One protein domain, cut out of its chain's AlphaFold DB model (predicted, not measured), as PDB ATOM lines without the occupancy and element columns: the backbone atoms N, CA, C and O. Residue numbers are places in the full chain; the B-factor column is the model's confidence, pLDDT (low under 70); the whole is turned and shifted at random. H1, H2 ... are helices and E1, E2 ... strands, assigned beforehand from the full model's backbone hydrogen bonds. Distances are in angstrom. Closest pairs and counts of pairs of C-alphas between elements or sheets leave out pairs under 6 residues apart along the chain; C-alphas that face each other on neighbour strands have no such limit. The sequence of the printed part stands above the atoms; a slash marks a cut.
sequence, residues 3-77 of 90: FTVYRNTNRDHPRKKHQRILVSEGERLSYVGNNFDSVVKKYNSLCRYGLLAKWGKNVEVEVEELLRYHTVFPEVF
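Overview. This is residues 3 to 77 of the 90 residues of an uncharacterized protein of Patagioenas fasciata monilis (UniProt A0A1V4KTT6). Picture a wide, loose V: one arm is a small twisted sheet of four strands, E1, E2, E3 and E6, and the other is a long two-stranded hairpin, E4 and E5. Two very short helices, H1 and H2, lie near where the arms meet. The 75 printed residues hold, in order, E1 H1 E2 E3 H2 E4 E5 E6; the larger sheet runs E1 E2 E3 E6, antiparallel throughout, and the class is mostly strand. The whole is loose, with a radius of gyration of the C-alphas of 15.6 A, and spans 52 by 33 by 21 A.

Along the chain. Find C-alpha 3 at (88.113, 44.815, 33.106), where E1, residues 3 to 7, begins. Next come H1, residues 14 to 17, and E2, residues 20 to 25, 16.4 A long. Read on to E3, residues 30 to 34, and H2, residues 42 to 45. E4, residues 49 to 55, covers 19.1 A, and E5, residues 58 to 64, covers 19.3 A. E6, residues 68 to 72, ends at C-alpha 72, (83.361, 45.007, 19.807).

Arrangement. Look first at E1 and E2, antiparallel at 158 degrees, with N 4 and O 23 2.8 A apart. E2 and E3 form a hairpin, with N 22 and O 33 at 2.8 A. E3 and edge strand E6 are antiparallel at 153 degrees; N 70 and O 32 are 2.8 A apart. In the hairpin E4 and E5, N 64 and O 49 are 2.7 A apart. E5 and E6 are apart. H1 and H2 are close but not clearly touching; their closest C-alphas, Arg 15 and Ser 45, are 5.5 A apart. Both helices are too short for any O i to N i+4 pair, and neither is on the larger sheet.

Size, cuts and confidence. The farthest C-alphas, those of Lys 57 and Val 76, are 52.7 A apart. The printed part has no cut, and no link is long. Look for pLDDT under 70 at residues 38 to 50, 74, and 76 to 77.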
ATOM      1  N   PHE A   3      89.131  45.854  33.019       89.00
ATOM      2  CA  PHE A   3      88.113  44.815  33.106       89.00
ATOM      3  C   PHE A   3      87.054  45.183  34.145       89.00
ATOM      4  O   PHE A   3      87.387  45.574  35.265       89.00
ATOM      5  N   THR A   4      85.787  45.007  33.782       93.12
ATOM      6  CA  THR A   4      84.632  45.206  34.658       93.12
ATOM      7  C   THR A   4      83.755  43.962  34.613       93.12
ATOM      8  O   THR A   4      83.340  43.525  33.539       93.12
ATOM      9  N   VAL A   5      83.466  43.383  35.780       91.12
ATOM     10  CA  VAL A   5      82.621  42.188  35.908       91.12
ATOM     11  C   VAL A   5      81.258  42.581  36.465       91.12
ATOM     12  O   VAL A   5      81.159  43.075  37.586       91.12
ATOM     13  N   TYR A   6      80.202  42.273  35.721       91.44
ATOM     14  CA  TYR A   6      78.818  42.389  36.164       91.44
ATOM     15  C   TYR A   6      78.302  41.026  36.608       91.44
ATOM     16  O   TYR A   6      78.472  40.013  35.922       91.44
ATOM     17  N   ARG A   7      77.662  40.993  37.777       90.31
ATOM     18  CA  ARG A   7      77.112  39.775  38.380       90.31
ATOM     19  C   ARG A   7      75.595  39.861  38.403       90.31
ATOM     20  O   ARG A   7      75.047  40.887  38.791       90.31
ATOM     21  N   ASN A   8      74.925  38.773  38.040       88.38
ATOM     22  CA  ASN A   8      73.480  38.687  38.203       88.38
ATOM     23  C   ASN A   8      73.110  38.705  39.700       88.38
ATOM     24  O   ASN A   8      73.726  38.011  40.514       88.38
ATOM     25  N   THR A   9      72.115  39.515  40.056       91.69
ATOM     26  CA  THR A   9      71.621  39.695  41.428       91.69
ATOM     27  C   THR A   9      70.527  38.699  41.813       91.69
ATOM     28  O   THR A   9      70.245  38.549  42.998       91.69
ATOM     29  N   ASN A  10      69.938  37.980  40.851       86.94
ATOM     30  CA  ASN A  10      68.932  36.953  41.099       86.94
ATOM     31  C   ASN A  10      69.564  35.761  41.836       86.94
ATOM     32  O   ASN A  10      70.345  34.995  41.262       86.94
ATOM     33  N   ARG A  11      69.223  35.622  43.121       81.44
ATOM     34  CA  ARG A  11      69.738  34.559  43.995       81.44
ATOM     35  C   ARG A  11      68.831  33.335  44.059       81.44
ATOM     36  O   ARG A  11      69.326  32.264  44.400       81.44
ATOM     37  N   ASP A  12      67.564  33.486  43.688       86.88
ATOM     38  CA  ASP A  12      66.540  32.450  43.857       86.88
ATOM     39  C   ASP A  12      66.702  31.315  42.849       86.88
ATOM     40  O   ASP A  12      66.413  30.159  43.146       86.88
ATOM     41  N   HIS A  13      67.205  31.621  41.648       81.62
ATOM     42  CA  HIS A  13      67.415  30.617  40.616       81.62
ATOM     43  C   HIS A  13      68.900  30.206  40.538       81.62
ATOM     44  O   HIS A  13      69.724  30.995  40.058       81.62
ATOM     45  N   PRO A  14      69.270  28.958  40.901       77.44
ATOM     46  CA  PRO A  14      70.669  28.528  41.014       77.44
ATOM     47  C   PRO A  14      71.504  28.770  39.753       77.44
ATOM     48  O   PRO A  14      72.645  29.208  39.836       77.44
ATOM     49  N   ARG A  15      70.914  28.577  38.564       76.31
ATOM     50  CA  ARG A  15      71.601  28.829  37.282       76.31
ATOM     51  C   ARG A  15      71.755  30.317  36.951       76.31
ATOM     52  O   ARG A  15      72.629  30.672  36.172       76.31
ATOM     53  N   LYS A  16      70.901  31.189  37.505       82.75
ATOM     54  CA  LYS A  16      70.985  32.645  37.286       82.75
ATOM     55  C   LYS A  16      72.022  33.283  38.208       82.75
ATOM     56  O   LYS A  16      72.747  34.169  37.776       82.75
ATOM     57  N   LYS A  17      72.177  32.757  39.428       83.19
ATOM     58  CA  LYS A  17      73.164  33.215  40.422       83.19
ATOM     59  C   LYS A  17      74.604  33.272  39.891       83.19
ATOM     60  O   LYS A  17      75.386  34.132  40.307       83.19
ATOM     61  N   HIS A  18      74.967  32.368  38.984       81.38
ATOM     62  CA  HIS A  18      76.313  32.266  38.407       81.38
ATOM     63  C   HIS A  18      76.484  33.020  37.086       81.38
ATOM     64  O   HIS A  18      77.562  32.998  36.509       81.38
ATOM     65  N   GLN A  19      75.461  33.732  36.613       86.62
ATOM     66  CA  GLN A  19      75.573  34.499  35.378       86.62
ATOM     67  C   GLN A  19      76.486  35.710  35.575       86.62
ATOM     68  O   GLN A  19      76.324  36.487  36.529       86.62
ATOM     69  N   ARG A  20      77.455  35.850  34.674       88.06
ATOM     70  CA  ARG A  20      78.435  36.934  34.645       88.06
ATOM     71  C   ARG A  20      78.525  37.534  33.255       88.06
ATOM     72  O   ARG A  20      78.435  36.814  32.261       88.06
ATOM     73  N   ILE A  21      78.759  38.840  33.216       89.88
ATOM     74  CA  ILE A  21      79.208  39.556  32.024       89.88
ATOM     75  C   ILE A  21      80.557  40.182  32.357       89.88
ATOM     76  O   ILE A  21      80.699  40.807  33.406       89.88
ATOM     77  N   LEU A  22      81.537  40.022  31.479       90.44
ATOM     78  CA  LEU A  22      82.839  40.664  31.587       90.44
ATOM     79  C   LEU A  22      83.010  41.615  30.420       90.44
ATOM     80  O   LEU A  22      82.978  41.201  29.265       90.44
ATOM     81  N   VAL A  23      83.186  42.886  30.738       91.62
ATOM     82  CA  VAL A  23      83.469  43.927  29.762       91.62
ATOM     83  C   VAL A  23      84.923  44.331  29.915       91.62
ATOM     84  O   VAL A  23      85.388  44.596  31.022       91.62
ATOM     85  N   SER A  24      85.641  44.365  28.803       90.62
ATOM     86  CA  SER A  24      86.945  44.998  28.714       90.62
ATOM     87  C   SER A  24      86.856  46.172  27.767       90.62
ATOM     88  O   SER A  24      86.459  45.993  26.619       90.62
ATOM     89  N   GLU A  25      87.310  47.333  28.213       87.38
ATOM     90  CA  GLU A  25      87.403  48.526  27.376       87.38
ATOM     91  C   GLU A  25      88.869  48.855  27.092       87.38
ATOM     92  O   GLU A  25      89.737  48.848  27.981       87.38
ATOM     93  N   GLY A  26      89.139  49.101  25.816       85.25
ATOM     94  CA  GLY A  26      90.409  49.569  25.288       85.25
ATOM     95  C   GLY A  26      90.169  50.676  24.266       85.25
ATOM     96  O   GLY A  26      89.044  50.914  23.843       85.25
ATOM     97  N   GLU A  27      91.239  51.357  23.869       83.88
ATOM     98  CA  GLU A  27      91.162  52.524  22.979       83.88
ATOM     99  C   GLU A  27      90.588  52.184  21.595       83.88
ATOM    100  O   GLU A  27      89.776  52.928  21.060       83.88
ATOM    101  N   ARG A  28      90.975  51.028  21.036       83.81
ATOM    102  CA  ARG A  28      90.573  50.586  19.686       83.81
ATOM    103  C   ARG A  28      89.637  49.382  19.680       83.81
ATOM    104  O   ARG A  28      88.945  49.135  18.698       83.81
ATOM    105  N   LEU A  29      89.660  48.596  20.752       83.94
ATOM    106  CA  LEU A  29      88.923  47.345  20.869       83.94
ATOM    107  C   LEU A  29      88.314  47.245  22.255       83.94
ATOM    108  O   LEU A  29      88.999  47.445  23.261       83.94
ATOM    109  N   SER A  30      87.052  46.847  22.275       88.44
ATOM    110  CA  SER A  30      86.361  46.410  23.473       88.44
ATOM    111  C   SER A  30      85.998  44.939  23.333       88.44
ATOM    112  O   SER A  30      85.849  44.413  22.232       88.44
ATOM    113  N   TYR A  31      85.857  44.252  24.456       88.44
ATOM    114  CA  TYR A  31      85.424  42.862  24.485       88.44
ATOM    115  C   TYR A  31      84.268  42.724  25.456       88.44
ATOM    116  O   TYR A  31      84.315  43.264  26.560       88.44
ATOM    117  N   VAL A  32      83.251  41.966  25.063       89.44
ATOM    118  CA  VAL A  32      82.142  41.592  25.941       89.44
ATOM    119  C   VAL A  32      82.078  40.081  25.983       89.44
ATOM    120  O   VAL A  32      81.956  39.437  24.943       89.44
ATOM    121  N   GLY A  33      82.174  39.509  27.177       88.19
ATOM    122  CA  GLY A  33      82.024  38.080  27.383       88.19
ATOM    123  C   GLY A  33      80.918  37.724  28.359       88.19
ATOM    124  O   GLY A  33      80.611  38.495  29.265       88.19
ATOM    125  N   ASN A  34      80.313  36.550  28.179       87.56
ATOM    126  CA  ASN A  34      79.287  36.017  29.075       87.56
ATOM    127  C   ASN A  34      79.414  34.492  29.252       87.56
ATOM    128  O   ASN A  34      80.119  33.820  28.495       87.56
ATOM    129  N   ASN A  35      78.731  33.946  30.259       83.56
ATOM    130  CA  ASN A  35      78.719  32.507  30.560       83.56
ATOM    131  C   ASN A  35      77.313  31.870  30.541       83.56
ATOM    132  O   ASN A  35      77.121  30.794  31.108       83.56
ATOM    133  N   PHE A  36      76.317  32.522  29.931       82.50
ATOM    134  CA  PHE A  36      74.907  32.144  30.114       82.50
ATOM    135  C   PHE A  36      74.016  32.195  28.872       82.50
ATOM    136  O   PHE A  36      72.812  31.959  28.987       82.50
ATOM    137  N   ASP A  37      74.579  32.484  27.704       76.56
ATOM    138  CA  ASP A  37      73.838  32.469  26.445       76.56
ATOM    139  C   ASP A  37      73.542  31.031  25.961       76.56
ATOM    140  O   ASP A  37      74.192  30.067  26.360       76.56
ATOM    141  N   SER A  38      72.567  30.891  25.067       69.38
ATOM    142  CA  SER A  38      72.149  29.667  24.372       69.38
ATOM    143  C   SER A  38      73.294  28.906  23.694       69.38
ATOM    144  O   SER A  38      73.257  27.676  23.612       69.38
ATOM    145  N   VAL A  39      74.324  29.625  23.239       68.31
ATOM    146  CA  VAL A  39      75.515  29.056  22.593       68.31
ATOM    147  C   VAL A  39      76.571  28.608  23.611       68.31
ATOM    148  O   VAL A  39      77.507  27.881  23.270       68.31
ATOM    149  N   VAL A  40      76.449  29.030  24.871       65.06
ATOM    150  CA  VAL A  40      77.262  28.520  25.972       65.06
ATOM    151  C   VAL A  40      76.612  27.212  26.433       65.06
ATOM    152  O   VAL A  40      75.425  27.179  26.757       65.06
ATOM    153  N   LYS A  41      77.363  26.096  26.421       60.41
ATOM    154  CA  LYS A  41      76.829  24.768  26.784       60.41
ATOM    155  C   LYS A  41      76.052  24.876  28.103       60.41
ATOM    156  O   LYS A  41      76.600  25.380  29.078       60.41
ATOM    157  N   LYS A  42      74.806  24.373  28.153       56.56
ATOM    158  CA  LYS A  42      73.887  24.486  29.315       56.56
ATOM    159  C   LYS A  42      74.533  24.134  30.667       56.56
ATOM    160  O   LYS A  42      74.124  24.667  31.697       56.56
ATOM    161  N   TYR A  43      75.547  23.272  30.657       55.19
ATOM    162  CA  TYR A  43      76.303  22.846  31.832       55.19
ATOM    163  C   TYR A  43      77.237  23.935  32.401       55.19
ATOM    164  O   TYR A  43      77.443  23.954  33.604       55.19
ATOM    165  N   ASN A  44      77.727  24.899  31.609       54.53
ATOM    166  CA  ASN A  44      78.673  25.941  32.060       54.53
ATOM    167  C   ASN A  44      78.118  26.858  33.154       54.53
ATOM    168  O   ASN A  44      78.884  27.392  33.944       54.53
ATOM    169  N   SER A  45      76.793  27.024  33.240       56.22
ATOM    170  CA  SER A  45      76.180  27.796  34.333       56.22
ATOM    171  C   SER A  45      76.324  27.127  35.713       56.22
ATOM    172  O   SER A  45      76.084  27.772  36.732       56.22
ATOM    173  N   LEU A  46      76.704  25.841  35.747       52.47
ATOM    174  CA  LEU A  46      76.915  25.036  36.956       52.47
ATOM    175  C   LEU A  46      78.330  24.430  37.039       52.47
ATOM    176  O   LEU A  46      78.807  24.149  38.138       52.47
ATOM    177  N   CYS A  47      79.000  24.222  35.904       58.59
ATOM    178  CA  CYS A  47      80.360  23.702  35.820       58.59
ATOM    179  C   CYS A  47      81.362  24.820  36.106       58.59
ATOM    180  O   CYS A  47      81.497  25.758  35.324       58.59
ATOM    181  N   ARG A  48      82.090  24.688  37.212       64.06
ATOM    182  CA  ARG A  48      83.292  25.482  37.462       64.06
ATOM    183  C   ARG A  48      84.494  24.693  36.967       64.06
ATOM    184  O   ARG A  48      84.531  23.472  37.136       64.06
ATOM    185  N   TYR A  49      85.439  25.375  36.346       67.38
ATOM    186  CA  TYR A  49      86.670  24.756  35.877       67.38
ATOM    187  C   TYR A  49      87.701  24.827  36.996       67.38
ATOM    188  O   TYR A  49      87.748  25.811  37.719       67.38
ATOM    189  N   GLY A  50      88.465  23.759  37.196       63.94
ATOM    190  CA  GLY A  50      89.536  23.729  38.185       63.94
ATOM    191  C   GLY A  50      90.883  23.792  37.483       63.94
ATOM    192  O   GLY A  50      91.147  22.929  36.644       63.94
ATOM    193  N   LEU A  51      91.735  24.753  37.828       70.69
ATOM    194  CA  LEU A  51      93.164  24.648  37.560       70.69
ATOM    195  C   LEU A  51      93.792  23.837  38.693       70.69
ATOM    196  O   LEU A  51      93.628  24.154  39.871       70.69
ATOM    197  N   LEU A  52      94.465  22.749  38.324       75.12
ATOM    198  CA  LEU A  52      95.123  21.851  39.267       75.12
ATOM    199  C   LEU A  52      96.622  22.126  39.245       75.12
ATOM    200  O   LEU A  52      97.297  21.803  38.266       75.12
ATOM    201  N   ALA A  53      97.144  22.672  40.338       73.88
ATOM    202  CA  ALA A  53      98.576  22.777  40.564       73.88
ATOM    203  C   ALA A  53      99.003  21.679  41.542       73.88
ATOM    204  O   ALA A  53      98.467  21.554  42.644       73.88
ATOM    205  N   LYS A  54      99.967  20.845  41.138       76.62
ATOM    206  CA  LYS A  54     100.539  19.818  42.012       76.62
ATOM    207  C   LYS A  54     101.862  20.313  42.577       76.62
ATOM    208  O   LYS A  54     102.822  20.481  41.828       76.62
ATOM    209  N   TRP A  55     101.933  20.441  43.897       72.12
ATOM    210  CA  TRP A  55     103.179  20.708  44.611       72.12
ATOM    211  C   TRP A  55     103.498  19.526  45.529       72.12
ATOM    212  O   TRP A  55     102.905  19.334  46.592       72.12
ATOM    213  N   GLY A  56     104.441  18.681  45.102       79.00
ATOM    214  CA  GLY A  56     104.813  17.477  45.845       79.00
ATOM    215  C   GLY A  56     103.647  16.485  45.956       79.00
ATOM    216  O   GLY A  56     103.193  15.948  44.944       79.00
ATOM    217  N   LYS A  57     103.179  16.216  47.183       81.06
ATOM    218  CA  LYS A  57     102.004  15.360  47.458       81.06
ATOM    219  C   LYS A  57     100.686  16.137  47.562       81.06
ATOM    220  O   LYS A  57      99.636  15.504  47.606       81.06
ATOM    221  N   ASN A  58     100.736  17.467  47.584       76.50
ATOM    222  CA  ASN A  58      99.554  18.309  47.702       76.50
ATOM    223  C   ASN A  58      99.038  18.705  46.314       76.50
ATOM    224  O   ASN A  58      99.813  18.859  45.365       76.50
ATOM    225  N   VAL A  59      97.721  18.863  46.216       79.50
ATOM    226  CA  VAL A  59      97.036  19.374  45.030       79.50
ATOM    227  C   VAL A  59      96.266  20.616  45.453       79.50
ATOM    228  O   VAL A  59      95.382  20.531  46.304       79.50
ATOM    229  N   GLU A  60      96.612  21.753  44.864       78.19
ATOM    230  CA  GLU A  60      95.846  22.987  44.975       78.19
ATOM    231  C   GLU A  60      94.868  23.064  43.802       78.19
ATOM    232  O   GLU A  60      95.223  22.765  42.658       78.19
ATOM    233  N   VAL A  61      93.617  23.413  44.108       77.75
ATOM    234  CA  VAL A  61      92.542  23.547  43.123       77.75
ATOM    235  C   VAL A  61      92.071  24.993  43.127       77.75
ATOM    236  O   VAL A  61      91.428  25.430  44.081       77.75
ATOM    237  N   GLU A  62      92.355  25.721  42.054       77.38
ATOM    238  CA  GLU A  62      91.783  27.045  41.824       77.38
ATOM    239  C   GLU A  62      90.542  26.917  40.942       77.38
ATOM    240  O   GLU A  62      90.562  26.254  39.910       77.38
ATOM    241  N   VAL A  63      89.432  27.505  41.383       72.19
ATOM    242  CA  VAL A  63      88.124  27.341  40.749       72.19
ATOM    243  C   VAL A  63      87.803  28.579  39.921       72.19
ATOM    244  O   VAL A  63      87.585  29.658  40.467       72.19
ATOM    245  N   GLU A  64      87.690  28.396  38.613       77.00
ATOM    246  CA  GLU A  64      87.498  29.443  37.619       77.00
ATOM    247  C   GLU A  64      86.167  29.308  36.858       77.00
ATOM    248  O   GLU A  64      85.537  28.244  36.790       77.00
ATOM    249  N   GLU A  65      85.732  30.415  36.255       76.12
ATOM    250  CA  GLU A  65      84.557  30.487  35.386       76.12
ATOM    251  C   GLU A  65      85.006  30.789  33.948       76.12
ATOM    252  O   GLU A  65      85.743  31.742  33.704       76.12
ATOM    253  N   LEU A  66      84.537  29.999  32.975       76.50
ATOM    254  CA  LEU A  66      84.843  30.225  31.561       76.50
ATOM    255  C   LEU A  66      83.821  31.193  30.950       76.50
ATOM    256  O   LEU A  66      82.620  30.904  30.933       76.50
ATOM    257  N   LEU A  67      84.295  32.311  30.398       76.88
ATOM    258  CA  LEU A  67      83.469  33.255  29.646       76.88
ATOM    259  C   LEU A  67      83.772  33.161  28.153       76.88
ATOM    260  O   LEU A  67      84.925  33.090  27.732       76.88
ATOM    261  N   ARG A  68      82.719  33.201  27.339       79.00
ATOM    262  CA  ARG A  68      82.844  33.349  25.892       79.00
ATOM    263  C   ARG A  68      82.871  34.828  25.552       79.00
ATOM    264  O   ARG A  68      81.927  35.517  25.914       79.00
ATOM    265  N   TYR A  69      83.899  35.279  24.838       82.56
ATOM    266  CA  TYR A  69      84.064  36.675  24.435       82.56
ATOM    267  C   TYR A  69      83.629  36.944  22.997       82.56
ATOM    268  O   TYR A  69      83.781  36.103  22.110       82.56
ATOM    269  N   HIS A  70      83.168  38.169  22.785       83.81
ATOM    270  CA  HIS A  70      82.924  38.788  21.497       83.81
ATOM    271  C   HIS A  70      83.700  40.102  21.425       83.81
ATOM    272  O   HIS A  70      83.699  40.887  22.377       83.81
ATOM    273  N   THR A  71      84.368  40.330  20.299       85.69
ATOM    274  CA  THR A  71      85.066  41.587  20.019       85.69
ATOM    275  C   THR A  71      84.060  42.636  19.564       85.69
ATOM    276  O   THR A  71      83.199  42.361  18.730       85.69
ATOM    277  N   VAL A  72      84.187  43.841  20.103       83.38
ATOM    278  CA  VAL A  72      83.361  45.007  19.807       83.38
ATOM    279  C   VAL A  72      84.291  46.125  19.351       83.38
ATOM    280  O   VAL A  72      85.259  46.449  20.038       83.38
ATOM    281  N   PHE A  73      84.002  46.715  18.196       81.56
ATOM    282  CA  PHE A  73      84.733  47.870  17.676       81.56
ATOM    283  C   PHE A  73      83.988  49.143  18.085       81.56
ATOM    284  O   PHE A  73      82.912  49.392  17.539       81.56
ATOM    285  N   PRO A  74      84.506  49.944  19.035       69.25
ATOM    286  CA  PRO A  74      83.790  51.108  19.560       69.25
ATOM    287  C   PRO A  74      83.455  52.148  18.488       69.25
ATOM    288  O   PRO A  74      82.464  52.846  18.617       69.25
ATOM    289  N   GLU A  75      84.243  52.225  17.416       70.31
ATOM    290  CA  GLU A  75      84.006  53.131  16.282       70.31
ATOM    291  C   GLU A  75      82.747  52.777  15.475       70.31
ATOM    292  O   GLU A  75      82.176  53.633  14.807       70.31
ATOM    293  N   VAL A  76      82.302  51.518  15.538       64.38
ATOM    294  CA  VAL A  76      81.139  51.012  14.790       64.38
ATOM    295  C   VAL A  76      79.841  51.199  15.578       64.38
ATOM    296  O   VAL A  76      78.759  51.242  14.996       64.38
ATOM    297  N   PHE A  77      79.932  51.338  16.901       59.03
ATOM    298  CA  PHE A  77      78.776  51.560  17.759       59.03
ATOM    299  C   PHE A  77      78.730  53.034  18.164       59.03
ATOM    300  O   PHE A  77      79.686  53.517  18.771       59.03
TER     301      PHE A  77